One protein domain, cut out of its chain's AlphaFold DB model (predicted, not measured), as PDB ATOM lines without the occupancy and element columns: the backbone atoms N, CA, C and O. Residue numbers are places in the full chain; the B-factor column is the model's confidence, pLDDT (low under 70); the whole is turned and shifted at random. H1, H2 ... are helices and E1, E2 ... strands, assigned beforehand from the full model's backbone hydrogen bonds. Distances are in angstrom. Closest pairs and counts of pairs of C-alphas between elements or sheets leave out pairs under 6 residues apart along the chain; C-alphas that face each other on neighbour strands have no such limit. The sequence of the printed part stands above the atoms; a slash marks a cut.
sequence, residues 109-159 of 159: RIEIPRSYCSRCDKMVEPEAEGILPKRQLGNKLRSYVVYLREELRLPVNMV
ATOM      1  N   ARG A 109     241.172 256.126 240.929       93.31
ATOM      2  CA  ARG A 109     241.214 255.479 242.245       93.31
ATOM      3  C   ARG A 109     239.781 255.144 242.648       93.31
ATOM      4  O   ARG A 109     238.981 256.051 242.848       93.31
ATOM      5  N   ILE A 110     239.474 253.855 242.741       92.44
ATOM      6  CA  ILE A 110     238.172 253.367 243.202       92.44
ATOM      7  C   ILE A 110     238.315 253.009 244.679       92.44
ATOM      8  O   ILE A 110     239.109 252.139 245.034       92.44
ATOM      9  N   GLU A 111     237.562 253.691 245.536       93.38
ATOM     10  CA  GLU A 111     237.481 253.369 246.959       93.38
ATOM     11  C   GLU A 111     236.288 252.444 247.182       93.38
ATOM     12  O   GLU A 111     235.146 252.833 246.953       93.38
ATOM     13  N   ILE A 112     236.557 251.197 247.573       92.81
ATOM     14  CA  ILE A 112     235.524 250.170 247.734       92.81
ATOM     15  C   ILE A 112     235.154 250.089 249.222       92.81
ATOM     16  O   ILE A 112     235.962 249.595 250.015       92.81
ATOM     17  N   PRO A 113     233.962 250.564 249.632       95.50
ATOM     18  CA  PRO A 113     233.529 250.462 251.017       95.50
ATOM     19  C   PRO A 113     233.144 249.017 251.335       95.50
ATOM     20  O   PRO A 113     232.299 248.420 250.671       95.50
ATOM     21  N   ARG A 114     233.740 248.456 252.388       96.12
ATOM     22  CA  ARG A 114     233.408 247.113 252.877       96.12
ATOM     23  C   ARG A 114     232.611 247.242 254.167       96.12
ATOM     24  O   ARG A 114     233.045 247.928 255.087       96.12
ATOM     25  N   SER A 115     231.465 246.576 254.235       97.62
ATOM     26  CA  SER A 115     230.580 246.578 255.406       97.62
ATOM     27  C   SER A 115     230.395 245.165 255.936       97.62
ATOM     28  O   SER A 115     230.400 244.207 255.170       97.62
ATOM     29  N   TYR A 116     230.216 245.012 257.245       97.81
ATOM     30  CA  TYR A 116     229.902 243.715 257.839       97.81
ATOM     31  C   TYR A 116     228.389 243.464 257.816       97.81
ATOM     32  O   TYR A 116     227.614 244.303 258.273       97.81
ATOM     33  N   CYS A 117     227.960 242.309 257.304       97.38
ATOM     34  CA  CYS A 117     226.563 241.881 257.346       97.38
ATOM     35  C   CYS A 117     226.332 240.940 258.534       97.38
ATOM     36  O   CYS A 117     226.784 239.797 258.509       97.38
ATOM     37  N   SER A 118     225.559 241.390 259.525       96.81
ATOM     38  CA  SER A 118     225.238 240.627 260.744       96.81
ATOM     39  C   SER A 118     224.305 239.431 260.535       96.81
ATOM     40  O   SER A 118     224.131 238.629 261.441       96.81
ATOM     41  N   ARG A 119     223.665 239.308 259.366       97.38
ATOM     42  CA  ARG A 119     222.820 238.144 259.037       97.38
ATOM     43  C   ARG A 119     223.600 237.010 258.382       97.38
ATOM     44  O   ARG A 119     223.197 235.860 258.483       97.38
ATOM     45  N   CYS A 120     224.660 237.349 257.652       95.38
ATOM     46  CA  CYS A 120     225.432 236.401 256.846       95.38
ATOM     47  C   CYS A 120     226.823 236.120 257.435       95.38
ATOM     48  O   CYS A 120     227.561 235.331 256.848       95.38
ATOM     49  N   ASP A 121     227.188 236.823 258.513       95.69
ATOM     50  CA  ASP A 121     228.486 236.819 259.200       95.69
ATOM     51  C   ASP A 121     229.697 237.031 258.282       95.69
ATOM     52  O   ASP A 121     230.749 236.406 258.430       95.69
ATOM     53  N   LYS A 122     229.560 237.920 257.292       97.06
ATOM     54  CA  LYS A 122     230.580 238.162 256.256       97.06
ATOM     55  C   LYS A 122     230.742 239.646 255.954       97.06
ATOM     56  O   LYS A 122     229.793 240.423 256.058       97.06
ATOM     57  N   MET A 123     231.943 240.018 255.511       96.81
ATOM     58  CA  MET A 123     232.187 241.314 254.874       96.81
ATOM     59  C   MET A 123     231.578 241.305 253.471       96.81
ATOM     60  O   MET A 123     231.891 240.426 252.668       96.81
ATOM     61  N   VAL A 124     230.731 242.285 253.189       95.44
ATOM     62  CA  VAL A 124     230.124 242.535 251.883       95.44
ATOM     63  C   VAL A 124     230.673 243.835 251.308       95.44
ATOM     64  O   VAL A 124     231.014 244.764 252.043       95.44
ATOM     65  N   GLU A 125     230.779 243.893 249.990       93.88
ATOM     66  CA  GLU A 125     231.305 245.038 249.254       93.88
ATOM     67  C   GLU A 125     230.522 245.215 247.948       93.88
ATOM     68  O   GLU A 125     230.018 244.220 247.414       93.88
ATOM     69  N   PRO A 126     230.367 246.453 247.450       92.81
ATOM     70  CA  PRO A 126     229.784 246.684 246.139       92.81
ATOM     71  C   PRO A 126     230.741 246.212 245.043       92.81
ATOM     72  O   PRO A 126     231.963 246.212 245.211       92.81
ATOM     73  N   GLU A 127     230.187 245.855 243.889       89.31
ATOM     74  CA  GLU A 127     230.995 245.550 242.714       89.31
ATOM     75  C   GLU A 127     231.581 246.836 242.117       89.31
ATOM     76  O   GLU A 127     230.890 247.841 241.945       89.31
ATOM     77  N   ALA A 128     232.874 246.810 241.790       90.06
ATOM     78  CA  ALA A 128     233.525 247.908 241.090       90.06
ATOM     79  C   ALA A 128     233.233 247.807 239.585       90.06
ATOM     80  O   ALA A 128     233.786 246.955 238.886       90.06
ATOM     81  N   GLU A 129     232.367 248.679 239.072       89.25
ATOM     82  CA  GLU A 129     232.009 248.681 237.654       89.25
ATOM     83  C   GLU A 129     233.204 249.006 236.744       89.25
ATOM     84  O   GLU A 129     234.088 249.804 237.059       89.25
ATOM     85  N   GLY A 130     233.221 248.395 235.558       89.75
ATOM     86  CA  GLY A 130     234.224 248.694 234.534       89.75
ATOM     87  C   GLY A 130     235.617 248.111 234.796       89.75
ATOM     88  O   GLY A 130     236.513 248.329 233.973       89.75
ATOM     89  N   ILE A 131     235.804 247.327 235.860       92.00
ATOM     90  CA  ILE A 131     237.038 246.593 236.149       92.00
ATOM     91  C   ILE A 131     236.722 245.168 236.610       92.00
ATOM     92  O   ILE A 131     235.803 244.940 237.388       92.00
ATOM     93  N   LEU A 132     237.459 244.175 236.107       88.88
ATOM     94  CA  LEU A 132     237.294 242.810 236.612       88.88
ATOM     95  C   LEU A 132     237.863 242.676 238.035       88.88
ATOM     96  O   LEU A 132     238.887 243.297 238.338       88.88
ATOM     97  N   PRO A 133     237.290 241.789 238.874       85.69
ATOM     98  CA  PRO A 133     237.814 241.516 240.206       85.69
ATOM     99  C   PRO A 133     239.310 241.179 240.186       85.69
ATOM    100  O   PRO A 133     239.774 240.391 239.355       85.69
ATOM    101  N   LYS A 134     240.066 241.750 241.133       85.25
ATOM    102  CA  LYS A 134     241.518 241.530 241.314       85.25
ATOM    103  C   LYS A 134     242.389 241.943 240.115       85.25
ATOM    104  O   LYS A 134     243.501 241.436 239.960       85.25
ATOM    105  N   ARG A 135     241.907 242.830 239.241       88.88
ATOM    106  CA  ARG A 135     242.674 243.380 238.108       88.88
ATOM    107  C   ARG A 135     242.872 244.884 238.273       88.88
ATOM    108  O   ARG A 135     242.133 245.524 239.006       88.88
ATOM    109  N   GLN A 136     243.885 245.425 237.594       89.31
ATOM    110  CA  GLN A 136     244.194 246.863 237.583       89.31
ATOM    111  C   GLN A 136     243.775 247.545 236.274       89.31
ATOM    112  O   GLN A 136     243.399 248.712 236.272       89.31
ATOM    113  N   LEU A 137     243.819 246.822 235.148       92.06
ATOM    114  CA  LEU A 137     243.415 247.371 233.857       92.06
ATOM    115  C   LEU A 137     241.893 247.321 233.716       92.06
ATOM    116  O   LEU A 137     241.291 246.246 233.803       92.06
ATOM    117  N   GLY A 138     241.298 248.482 233.448       92.44
ATOM    118  CA  GLY A 138     239.872 248.602 233.164       92.44
ATOM    119  C   GLY A 138     239.456 247.791 231.936       92.44
ATOM    120  O   GLY A 138     240.243 247.538 231.020       92.44
ATOM    121  N   ASN A 139     238.186 247.402 231.902       92.81
ATOM    122  CA  ASN A 139     237.641 246.509 230.884       92.81
ATOM    123  C   ASN A 139     237.798 247.090 229.470       92.81
ATOM    124  O   ASN A 139     238.212 246.369 228.570       92.81
ATOM    125  N   LYS A 140     237.585 248.403 229.293       91.56
ATOM    126  CA  LYS A 140     237.764 249.091 227.999       91.56
ATOM    127  C   LYS A 140     239.183 248.942 227.445       91.56
ATOM    128  O   LYS A 140     239.344 248.565 226.290       91.56
ATOM    129  N   LEU A 141     240.201 249.189 228.273       91.75
ATOM    130  CA  LEU A 141     241.604 249.073 227.863       91.75
ATOM    131  C   LEU A 141     241.944 247.633 227.469       91.75
ATOM    132  O   LEU A 141     242.590 247.400 226.455       91.75
ATOM    133  N   ARG A 142     241.464 246.653 228.237       91.38
ATOM    134  CA  ARG A 142     241.697 245.235 227.938       91.38
ATOM    135  C   ARG A 142     241.033 244.813 226.631       91.38
ATOM    136  O   ARG A 142     241.682 244.161 225.820       91.38
ATOM    137  N   SER A 143     239.783 245.216 226.408       92.38
ATOM    138  CA  SER A 143     239.088 244.964 225.142       92.38
ATOM    139  C   SER A 143     239.813 245.613 223.967       92.38
ATOM    140  O   SER A 143     239.946 244.989 222.918       92.38
ATOM    141  N   TYR A 144     240.339 246.827 224.152       90.81
ATOM    142  CA  TYR A 144     241.112 247.515 223.123       90.81
ATOM    143  C   TYR A 144     242.402 246.764 222.774       90.81
ATOM    144  O   TYR A 144     242.661 246.519 221.603       90.81
ATOM    145  N   VAL A 145     243.162 246.301 223.772       89.88
ATOM    146  CA  VAL A 145     244.366 245.481 223.546       89.88
ATOM    147  C   VAL A 145     244.043 244.211 222.754       89.88
ATOM    148  O   VAL A 145     244.766 243.869 221.820       89.88
ATOM    149  N   VAL A 146     242.947 243.522 223.088       92.00
ATOM    150  CA  VAL A 146     242.514 242.321 222.355       92.00
ATOM    151  C   VAL A 146     242.126 242.663 220.918       92.00
ATOM    152  O   VAL A 146     242.560 241.971 220.004       92.00
ATOM    153  N   TYR A 147     241.372 243.742 220.701       91.38
ATOM    154  CA  TYR A 147     240.999 244.201 219.362       91.38
ATOM    155  C   TYR A 147     242.228 244.512 218.497       91.38
ATOM    156  O   TYR A 147     242.346 244.012 217.381       91.38
ATOM    157  N   LEU A 148     243.187 245.272 219.032       89.12
ATOM    158  CA  LEU A 148     244.423 245.605 218.322       89.12
ATOM    159  C   LEU A 148     245.228 244.356 217.933       89.12
ATOM    160  O   LEU A 148     245.781 244.280 216.836       89.12
ATOM    161  N   ARG A 149     245.289 243.366 218.827       87.62
ATOM    162  CA  ARG A 149     246.039 242.131 218.590       87.62
ATOM    163  C   ARG A 149     245.334 241.191 217.616       87.62
ATOM    164  O   ARG A 149     245.981 240.630 216.738       87.62
ATOM    165  N   GLU A 150     244.039 240.957 217.801       91.12
ATOM    166  CA  GLU A 150     243.331 239.894 217.082       91.12
ATOM    167  C   GLU A 150     242.708 240.377 215.777       91.12
ATOM    168  O   GLU A 150     242.797 239.664 214.777       91.12
ATOM    169  N   GLU A 151     242.149 241.589 215.758       91.62
ATOM    170  CA  GLU A 151     241.518 242.148 214.561       91.62
ATOM    171  C   GLU A 151     242.548 242.848 213.678       91.62
ATOM    172  O   GLU A 151     242.693 242.529 212.501       91.62
ATOM    173  N   LEU A 152     243.325 243.770 214.256       89.88
ATOM    174  CA  LEU A 152     244.321 244.531 213.492       89.88
ATOM    175  C   LEU A 152     245.650 243.787 213.318       89.88
ATOM    176  O   LEU A 152     246.530 244.279 212.611       89.88
ATOM    177  N   ARG A 153     245.806 242.609 213.945       88.50
ATOM    178  CA  ARG A 153     247.008 241.758 213.866       88.50
ATOM    179  C   ARG A 153     248.305 242.524 214.141       88.50
ATOM    180  O   ARG A 153     249.348 242.213 213.564       88.50
ATOM    181  N   LEU A 154     248.249 243.519 215.028       84.75
ATOM    182  CA  LEU A 154     249.417 244.326 215.351       84.75
ATOM    183  C   LEU A 154     250.427 243.491 216.160       84.75
ATOM    184  O   LEU A 154     250.045 242.861 217.154       84.75
ATOM    185  N   PRO A 155     251.711 243.461 215.753       77.69
ATOM    186  CA  PRO A 155     252.749 242.746 216.483       77.69
ATOM    187  C   PRO A 155     252.966 243.402 217.853       77.69
ATOM    188  O   PRO A 155     253.206 244.602 217.951       77.69
ATOM    189  N   VAL A 156     252.903 242.603 218.920       63.62
ATOM    190  CA  VAL A 156     253.045 243.067 220.320       63.62
ATOM    191  C   VAL A 156     254.478 243.545 220.624       63.62
ATOM    192  O   VAL A 156     254.743 244.169 221.640       63.62
ATOM    193  N   ASN A 157     255.412 243.274 219.718       62.78
ATOM    194  CA  ASN A 157     256.852 243.470 219.842       62.78
ATOM    195  C   ASN A 157     257.353 244.879 219.454       62.78
ATOM    196  O   ASN A 157     258.548 245.043 219.230       62.78
ATOM    197  N   MET A 158     256.476 245.889 219.395       44.22
ATOM    198  CA  MET A 158     256.855 247.302 219.196       44.22
ATOM    199  C   MET A 158     256.131 248.278 220.147       44.22
ATOM    200  O   MET A 158     255.875 249.421 219.772       44.22
ATOM    201  N   VAL A 159     255.800 247.837 221.366       44.06
ATOM    202  CA  VAL A 159     255.336 248.716 222.458       44.06
ATOM    203  C   VAL A 159     256.333 248.679 223.604       44.06
ATOM    204  O   VAL A 159     256.741 247.553 223.968       44.06
TER     205      VAL A 159
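What this domain is: This is residues 109 to 159 of the 159 residues of an uncharacterized protein of candidate division MSBL1 archaeon SCGC-AAA382M17 (UniProt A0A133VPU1). With little regular structure, the printed part is a long rod: a small two-strand hairpin, E1 and E2, near one end and a single helix, H1, towards the other, joined by a winding stretch, residues 125 to 138. The 51 residues hold E1, E2 and H1 in that order, a mixed class with 18 residues in named elements. The strands are antiparallel. The whole is extended, with a radius of gyration of the C-alphas of 17.3 A and spans of 52 by 19 by 15 A.

How they stand to each other: E1, residues 115 to 117, and E2, residues 122 to 124, form a hairpin over a tight link, at 132 degrees between directions. N 115 and O 124 are 2.9 A apart, within hydrogen-bond range. E1 is apart from H1, residues 139 to 150, in which every O i to N i+4 pair is within hydrogen-bond range.

Where its parts are: E1 begins at C-alpha 115 (230.580, 246.578, 255.406) and spans 6.5 A; E2 spans 6.2 A. H1 spans 16.3 A and ends at C-alpha 150 (243.331, 239.894, 217.082).

The domain as a whole: The farthest C-alphas, of Arg 119 and Met 158, are 53.2 A apart. The printed part has no cut. The link from E2 to H1 is long; residues 132 to 137 stand free. Residues 156 to 159 have pLDDT under 70.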